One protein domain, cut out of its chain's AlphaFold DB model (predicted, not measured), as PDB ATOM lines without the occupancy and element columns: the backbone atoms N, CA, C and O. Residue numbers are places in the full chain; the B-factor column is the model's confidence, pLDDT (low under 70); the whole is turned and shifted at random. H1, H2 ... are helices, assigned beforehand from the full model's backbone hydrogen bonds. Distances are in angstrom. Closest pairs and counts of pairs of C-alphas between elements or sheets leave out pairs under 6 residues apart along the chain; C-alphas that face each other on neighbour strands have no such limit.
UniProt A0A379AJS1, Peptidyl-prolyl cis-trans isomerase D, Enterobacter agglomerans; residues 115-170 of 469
ATOM      1  N   ASP A 115     -45.365 -16.007 -26.814       97.00
ATOM      2  CA  ASP A 115     -44.273 -15.240 -26.222       97.00
ATOM      3  C   ASP A 115     -43.263 -14.780 -27.276       97.00
ATOM      4  O   ASP A 115     -42.824 -13.632 -27.233       97.00
ATOM      5  N   GLN A 116     -42.925 -15.614 -28.264       96.25
ATOM      6  CA  GLN A 116     -42.046 -15.203 -29.364       96.25
ATOM      7  C   GLN A 116     -42.690 -14.117 -30.232       96.25
ATOM      8  O   GLN A 116     -42.014 -13.148 -30.578       96.25
ATOM      9  N   VAL A 117     -43.990 -14.231 -30.534       97.00
ATOM     10  CA  VAL A 117     -44.734 -13.179 -31.248       97.00
ATOM     11  C   VAL A 117     -44.695 -11.877 -30.445       97.00
ATOM     12  O   VAL A 117     -44.334 -10.828 -30.977       97.00
ATOM     13  N   LYS A 118     -44.981 -11.936 -29.142       95.81
ATOM     14  CA  LYS A 118     -44.936 -10.777 -28.244       95.81
ATOM     15  C   LYS A 118     -43.550 -10.135 -28.190       95.81
ATOM     16  O   LYS A 118     -43.446  -8.913 -28.278       95.81
ATOM     17  N   GLN A 119     -42.489 -10.932 -28.064       95.88
ATOM     18  CA  GLN A 119     -41.112 -10.431 -28.056       95.88
ATOM     19  C   GLN A 119     -40.746  -9.777 -29.390       95.88
ATOM     20  O   GLN A 119     -40.153  -8.701 -29.394       95.88
ATOM     21  N   ALA A 120     -41.145 -10.367 -30.519       95.69
ATOM     22  CA  ALA A 120     -40.932  -9.774 -31.837       95.69
ATOM     23  C   ALA A 120     -41.638  -8.413 -31.973       95.69
ATOM     24  O   ALA A 120     -41.021  -7.450 -32.424       95.69
ATOM     25  N   ILE A 121     -42.885  -8.294 -31.497       95.81
ATOM     26  CA  ILE A 121     -43.611  -7.013 -31.451       95.81
ATOM     27  C   ILE A 121     -42.866  -5.999 -30.571       95.81
ATOM     28  O   ILE A 121     -42.676  -4.852 -30.968       95.81
ATOM     29  N   PHE A 122     -42.413  -6.400 -29.383       95.06
ATOM     30  CA  PHE A 122     -41.764  -5.488 -28.434       95.06
ATOM     31  C   PHE A 122     -40.395  -5.003 -28.928       95.06
ATOM     32  O   PHE A 122     -40.016  -3.857 -28.672       95.06
ATOM     33  N   ASN A 123     -39.679  -5.845 -29.673       94.06
ATOM     34  CA  ASN A 123     -38.366  -5.537 -30.236       94.06
ATOM     35  C   ASN A 123     -38.433  -4.714 -31.532       94.06
ATOM     36  O   ASN A 123     -37.407  -4.216 -31.994       94.06
ATOM     37  N   GLN A 124     -39.620  -4.518 -32.110       94.19
ATOM     38  CA  GLN A 124     -39.785  -3.699 -33.304       94.19
ATOM     39  C   GLN A 124     -39.569  -2.214 -32.966       94.19
ATOM     40  O   GLN A 124     -40.409  -1.576 -32.329       94.19
ATOM     41  N   GLN A 125     -38.476  -1.621 -33.457       94.50
ATOM     42  CA  GLN A 125     -38.123  -0.217 -33.185       94.50
ATOM     43  C   GLN A 125     -39.243   0.774 -33.551       94.50
ATOM     44  O   GLN A 125     -39.444   1.784 -32.875       94.50
ATOM     45  N   ALA A 126     -40.007   0.477 -34.608       93.94
ATOM     46  CA  ALA A 126     -41.143   1.289 -35.041       93.94
ATOM     47  C   ALA A 126     -42.229   1.419 -33.959       93.94
ATOM     48  O   ALA A 126     -42.887   2.455 -33.874       93.94
ATOM     49  N   PHE A 127     -42.372   0.416 -33.092       96.62
ATOM     50  CA  PHE A 127     -43.338   0.399 -31.995       96.62
ATOM     51  C   PHE A 127     -42.760   0.931 -30.686       96.62
ATOM     52  O   PHE A 127     -43.396   0.815 -29.644       96.62
ATOM     53  N   GLN A 128     -41.565   1.522 -30.718       95.38
ATOM     54  CA  GLN A 128     -40.917   2.073 -29.538       95.38
ATOM     55  C   GLN A 128     -40.894   3.606 -29.547       95.38
ATOM     56  O   GLN A 128     -40.815   4.252 -30.599       95.38
ATOM     57  N   THR A 129     -40.899   4.176 -28.345       95.12
ATOM     58  CA  THR A 129     -40.642   5.588 -28.046       95.12
ATOM     59  C   THR A 129     -39.543   5.631 -26.984       95.12
ATOM     60  O   THR A 129     -39.682   5.036 -25.915       95.12
ATOM     61  N   ASN A 130     -38.412   6.285 -27.281       92.06
ATOM     62  CA  ASN A 130     -37.214   6.293 -26.423       92.06
ATOM     63  C   ASN A 130     -36.706   4.882 -26.046       92.06
ATOM     64  O   ASN A 130     -36.324   4.637 -24.901       92.06
ATOM     65  N   GLY A 131     -36.748   3.936 -26.994       90.88
ATOM     66  CA  GLY A 131     -36.260   2.562 -26.799       90.88
ATOM     67  C   GLY A 131     -37.164   1.660 -25.948       90.88
ATOM     68  O   GLY A 131     -36.752   0.571 -25.561       90.88
ATOM     69  N   LYS A 132     -38.385   2.102 -25.616       93.69
ATOM     70  CA  LYS A 132     -39.386   1.301 -24.893       93.69
ATOM     71  C   LYS A 132     -40.650   1.155 -25.721       93.69
ATOM     72  O   LYS A 132     -41.045   2.102 -26.395       93.69
ATOM     73  N   PHE A 133     -41.288  -0.009 -25.637       96.06
ATOM     74  CA  PHE A 133     -42.532  -0.291 -26.351       96.06
ATOM     75  C   PHE A 133     -43.633   0.722 -26.005       96.06
ATOM     76  O   PHE A 133     -43.899   1.003 -24.833       96.06
ATOM     77  N   ASP A 134     -44.274   1.251 -27.039       97.00
ATOM     78  CA  ASP A 134     -45.336   2.242 -26.985       97.00
ATOM     79  C   ASP A 134     -46.608   1.640 -27.593       97.00
ATOM     80  O   ASP A 134     -46.754   1.514 -28.810       97.00
ATOM     81  N   ASN A 135     -47.543   1.257 -26.724       94.94
ATOM     82  CA  ASN A 135     -48.771   0.583 -27.136       94.94
ATOM     83  C   ASN A 135     -49.683   1.472 -27.996       94.94
ATOM     84  O   ASN A 135     -50.351   0.969 -28.893       94.94
ATOM     85  N   ALA A 136     -49.723   2.783 -27.739       95.19
ATOM     86  CA  ALA A 136     -50.562   3.691 -28.518       95.19
ATOM     87  C   ALA A 136     -50.016   3.830 -29.942       95.19
ATOM     88  O   ALA A 136     -50.776   3.780 -30.907       95.19
ATOM     89  N   LYS A 137     -48.688   3.927 -30.065       95.25
ATOM     90  CA  LYS A 137     -47.990   3.930 -31.351       95.25
ATOM     91  C   LYS A 137     -48.142   2.604 -32.098       95.25
ATOM     92  O   LYS A 137     -48.371   2.609 -33.301       95.25
ATOM     93  N   TYR A 138     -48.046   1.475 -31.396       96.50
ATOM     94  CA  TYR A 138     -48.307   0.153 -31.969       96.50
ATOM     95  C   TYR A 138     -49.724   0.060 -32.548       96.50
ATOM     96  O   TYR A 138     -49.879  -0.226 -33.733       96.50
ATOM     97  N   LEU A 139     -50.747   0.364 -31.741       95.88
ATOM     98  CA  LEU A 139     -52.147   0.279 -32.164       95.88
ATOM     99  C   LEU A 139     -52.475   1.249 -33.304       95.88
ATOM    100  O   LEU A 139     -53.203   0.876 -34.221       95.88
ATOM    101  N   SER A 140     -51.929   2.470 -33.286       95.62
ATOM    102  CA  SER A 140     -52.154   3.431 -34.369       95.62
ATOM    103  C   SER A 140     -51.502   2.982 -35.677       95.62
ATOM    104  O   SER A 140     -52.138   3.046 -36.726       95.62
ATOM    105  N   LEU A 141     -50.273   2.459 -35.627       94.06
ATOM    106  CA  LEU A 141     -49.566   1.982 -36.814       94.06
ATOM    107  C   LEU A 141     -50.252   0.769 -37.446       94.06
ATOM    108  O   LEU A 141     -50.460   0.767 -38.656       94.06
ATOM    109  N   ILE A 142     -50.632  -0.243 -36.659       95.31
ATOM    110  CA  ILE A 142     -51.297  -1.432 -37.220       95.31
ATOM    111  C   ILE A 142     -52.703  -1.117 -37.736       95.31
ATOM    112  O   ILE A 142     -53.088  -1.635 -38.783       95.31
ATOM    113  N   SER A 143     -53.427  -0.210 -37.073       93.31
ATOM    114  CA  SER A 143     -54.746   0.244 -37.524       93.31
ATOM    115  C   SER A 143     -54.651   1.010 -38.847       93.31
ATOM    116  O   SER A 143     -55.436   0.766 -39.759       93.31
ATOM    117  N   ASN A 144     -53.622   1.853 -39.017       91.00
ATOM    118  CA  ASN A 144     -53.344   2.532 -40.289       91.00
ATOM    119  C   ASN A 144     -53.011   1.551 -41.428       91.00
ATOM    120  O   ASN A 144     -53.235   1.867 -42.593       91.00
ATOM    121  N   MET A 145     -52.492   0.365 -41.099       86.38
ATOM    122  CA  MET A 145     -52.265  -0.730 -42.050       86.38
ATOM    123  C   MET A 145     -53.505  -1.623 -42.249       86.38
ATOM    124  O   MET A 145     -53.439  -2.590 -43.004       86.38
ATOM    125  N   GLY A 146     -54.630  -1.319 -41.593       89.12
ATOM    126  CA  GLY A 146     -55.885  -2.067 -41.704       89.12
ATOM    127  C   GLY A 146     -55.942  -3.357 -40.881       89.12
ATOM    128  O   GLY A 146     -56.821  -4.182 -41.126       89.12
ATOM    129  N   PHE A 147     -55.034  -3.551 -39.921       92.38
ATOM    130  CA  PHE A 147     -54.994  -4.739 -39.068       92.38
ATOM    131  C   PHE A 147     -55.617  -4.494 -37.691       92.38
ATOM    132  O   PHE A 147     -55.398  -3.456 -37.063       92.38
ATOM    133  N   SER A 148     -56.306  -5.510 -37.161       95.62
ATOM    134  CA  SER A 148     -56.503  -5.639 -35.712       95.62
ATOM    135  C   SER A 148     -55.245  -6.201 -35.033       95.62
ATOM    136  O   SER A 148     -54.374  -6.773 -35.689       95.62
ATOM    137  N   ALA A 149     -55.152  -6.078 -33.705       93.69
ATOM    138  CA  ALA A 149     -54.027  -6.632 -32.946       93.69
ATOM    139  C   ALA A 149     -53.875  -8.151 -33.146       93.69
ATOM    140  O   ALA A 149     -52.764  -8.620 -33.379       93.69
ATOM    141  N   ASP A 150     -54.986  -8.893 -33.131       95.00
ATOM    142  CA  ASP A 150     -54.976 -10.345 -33.334       95.00
ATOM    143  C   ASP A 150     -54.579 -10.708 -34.768       95.00
ATOM    144  O   ASP A 150     -53.752 -11.590 -34.983       95.00
ATOM    145  N   GLN A 151     -55.103  -9.986 -35.766       93.06
ATOM    146  CA  GLN A 151     -54.736 -10.219 -37.165       93.06
ATOM    147  C   GLN A 151     -53.253  -9.935 -37.416       93.06
ATOM    148  O   GLN A 151     -52.599 -10.690 -38.134       93.06
ATOM    149  N   TYR A 152     -52.714  -8.872 -36.813       95.06
ATOM    150  CA  TYR A 152     -51.294  -8.555 -36.903       95.06
ATOM    151  C   TYR A 152     -50.435  -9.622 -36.214       95.06
ATOM    152  O   TYR A 152     -49.440 -10.065 -36.786       95.06
ATOM    153  N   ALA A 153     -50.832 -10.079 -35.022       95.19
ATOM    154  CA  ALA A 153     -50.136 -11.142 -34.302       95.19
ATOM    155  C   ALA A 153     -50.113 -12.458 -35.101       95.19
ATOM    156  O   ALA A 153     -49.060 -13.082 -35.208       95.19
ATOM    157  N   GLU A 154     -51.230 -12.848 -35.723       93.62
ATOM    158  CA  GLU A 154     -51.294 -14.024 -36.602       93.62
ATOM    159  C   GLU A 154     -50.430 -13.865 -37.858       93.62
ATOM    160  O   GLU A 154     -49.710 -14.791 -38.244       93.62
ATOM    161  N   ALA A 155     -50.466 -12.694 -38.499       90.94
ATOM    162  CA  ALA A 155     -49.630 -12.408 -39.662       90.94
ATOM    163  C   ALA A 155     -48.137 -12.487 -39.307       90.94
ATOM    164  O   ALA A 155     -47.357 -13.123 -40.019       90.94
ATOM    165  N   LEU A 156     -47.750 -11.912 -38.165       94.38
ATOM    166  CA  LEU A 156     -46.386 -11.975 -37.658       94.38
ATOM    167  C   LEU A 156     -45.985 -13.407 -37.295       94.38
ATOM    168  O   LEU A 156     -44.874 -13.820 -37.617       94.38
ATOM    169  N   ARG A 157     -46.886 -14.190 -36.688       95.25
ATOM    170  CA  ARG A 157     -46.636 -15.603 -36.382       95.25
ATOM    171  C   ARG A 157     -46.293 -16.383 -37.649       95.25
ATOM    172  O   ARG A 157     -45.276 -17.070 -37.674       95.25
ATOM    173  N   LYS A 158     -47.089 -16.230 -38.712       91.00
ATOM    174  CA  LYS A 158     -46.827 -16.864 -40.016       91.00
ATOM    175  C   LYS A 158     -45.481 -16.443 -40.599       91.00
ATOM    176  O   LYS A 158     -44.703 -17.293 -41.026       91.00
ATOM    177  N   GLN A 159     -45.177 -15.146 -40.570       91.31
ATOM    178  CA  GLN A 159     -43.898 -14.633 -41.057       91.31
ATOM    179  C   GLN A 159     -42.711 -15.242 -40.295       91.31
ATOM    180  O   GLN A 159     -41.734 -15.662 -40.914       91.31
ATOM    181  N   LEU A 160     -42.790 -15.307 -38.964       94.25
ATOM    182  CA  LEU A 160     -41.737 -15.875 -38.124       94.25
ATOM    183  C   LEU A 160     -41.567 -17.381 -38.363       94.25
ATOM    184  O   LEU A 160     -40.431 -17.845 -38.439       94.25
ATOM    185  N   SER A 161     -42.658 -18.130 -38.556       93.81
ATOM    186  CA  SER A 161     -42.586 -19.555 -38.907       93.81
ATOM    187  C   SER A 161     -41.874 -19.765 -40.247       93.81
ATOM    188  O   SER A 161     -40.985 -20.612 -40.348       93.81
ATOM    189  N   ASN A 162     -42.203 -18.955 -41.260       90.62
ATOM    190  CA  ASN A 162     -41.535 -18.994 -42.564       90.62
ATOM    191  C   ASN A 162     -40.042 -18.687 -42.449       90.62
ATOM    192  O   ASN A 162     -39.214 -19.404 -43.009       90.62
ATOM    193  N   GLN A 163     -39.687 -17.643 -41.697       90.56
ATOM    194  CA  GLN A 163     -38.289 -17.286 -41.463       90.56
ATOM    195  C   GLN A 163     -37.536 -18.391 -40.723       90.56
ATOM    196  O   GLN A 163     -36.402 -18.690 -41.086       90.56
ATOM    197  N   GLN A 164     -38.148 -19.021 -39.718       91.62
ATOM    198  CA  GLN A 164     -37.537 -20.136 -38.997       91.62
ATOM    199  C   GLN A 164     -37.227 -21.305 -39.936       91.62
ATOM    200  O   GLN A 164     -36.121 -21.843 -39.879       91.62
ATOM    201  N   LEU A 165     -38.160 -21.665 -40.823       90.94
ATOM    202  CA  LEU A 165     -37.947 -22.717 -41.814       90.94
ATOM    203  C   LEU A 165     -36.813 -22.362 -42.787       90.94
ATOM    204  O   LEU A 165     -35.892 -23.154 -42.973       90.94
ATOM    205  N   ILE A 166     -36.853 -21.167 -43.383       88.06
ATOM    206  CA  ILE A 166     -35.831 -20.716 -44.339       88.06
ATOM    207  C   ILE A 166     -34.452 -20.685 -43.674       88.06
ATOM    208  O   ILE A 166     -33.485 -21.179 -44.246       88.06
ATOM    209  N   ASN A 167     -34.360 -20.166 -42.449       87.56
ATOM    210  CA  ASN A 167     -33.110 -20.117 -41.696       87.56
ATOM    211  C   ASN A 167     -32.604 -21.511 -41.322       87.56
ATOM    212  O   ASN A 167     -31.394 -21.717 -41.298       87.56
ATOM    213  N   ALA A 168     -33.487 -22.466 -41.026       87.19
ATOM    214  CA  ALA A 168     -33.075 -23.843 -40.768       87.19
ATOM    215  C   ALA A 168     -32.423 -24.466 -42.011       87.19
ATOM    216  O   ALA A 168     -31.384 -25.106 -41.896       87.19
ATOM    217  N   VAL A 169     -32.974 -24.229 -43.203       86.44
ATOM    218  CA  VAL A 169     -32.382 -24.714 -44.461       86.44
ATOM    219  C   VAL A 169     -31.095 -23.958 -44.807       86.44
ATOM    220  O   VAL A 169     -30.069 -24.576 -45.056       86.44
ATOM    221  N   ALA A 170     -31.106 -22.625 -44.772       85.44
ATOM    222  CA  ALA A 170     -29.946 -21.819 -45.156       85.44
ATOM    223  C   ALA A 170     -28.732 -22.031 -44.232       85.44
ATOM    224  O   ALA A 170     -27.599 -22.029 -44.700       85.44
TER     225      ALA A 170
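AT A GLANCE: This is residues 115 to 170 of the 469 residues of the protein "Peptidyl-prolyl cis-trans isomerase D" of Enterobacter agglomerans (UniProt A0A379AJS1). A long helix, H3, makes the longest axis, and the shorter H2 meets its first end through a tight link, so that the two form an L. The short helix H1 sits on the inner side of this L and crosses H3, and residues 161 to 170 of H3 stick out as a free arm. The printed part has 56 residues with three named helices in the order H1, H2, H3 and no named strand; its class is all helix. It is only just loose, close to compact, with a radius of gyration of the C-alphas of 12.4 A, and it spans 37 by 25 by 17 A.

HOW THE PARTS SIT: H1, residues 115 to 123, touches H3, residues 149 to 170, with residues 153 to 160 of H3 alone. The closest C-alphas of the two are those of Val 117 and Arg 157, 6.0 A apart. Their lines are about perpendicular, at 83 degrees, and their centres are 11.5 A apart. H1 is apart from H2, residues 135 to 144, the next helix in the chain. Between these two, residues 128 to 129 pair with residues 132 to 133 as short antiparallel stretches. H2 and H3 only just touch, with 3 pairs of C-alphas within 8 A, and they touch only at the corner by their link, with residues 149 to 152 of H3 alone. Their closest C-alphas are those of Ile 142 and Tyr 152, 7.1 A apart. Their lines are about perpendicular, at 87 degrees. In H1, H2 and H3 every O i to N i+4 pair is within hydrogen-bond range.

IN THESE COORDINATES: H1 has 9 residues and begins at C-alpha 115, at (-44.273, -15.240, -26.222); it measures 12.0 A from first to last C-alpha. H2 has 10 residues, begins at C-alpha 135, at (-48.771, 0.583, -27.136), and measures 14.1 A. H3 has 22 residues and measures 31.0 A from C-alpha 149 to C-alpha 170, which is at (-29.946, -21.819, -45.156).

THE WHOLE: The two C-alphas farthest apart are those of Ala 136 and Val 169, 37.3 A. Residues 161 to 170, which belong to H3, stand free; without them the body has 46 residues, spans 28 by 23 by 12 A and has a radius of gyration of 10.1 A. The link from H1 to H2, with 11 residues, is long, and the link from H2 to H3, with 4 residues, is tight. The printed part has no cut. The mean pLDDT of the printed part is 93.3, and no printed residue is under 70.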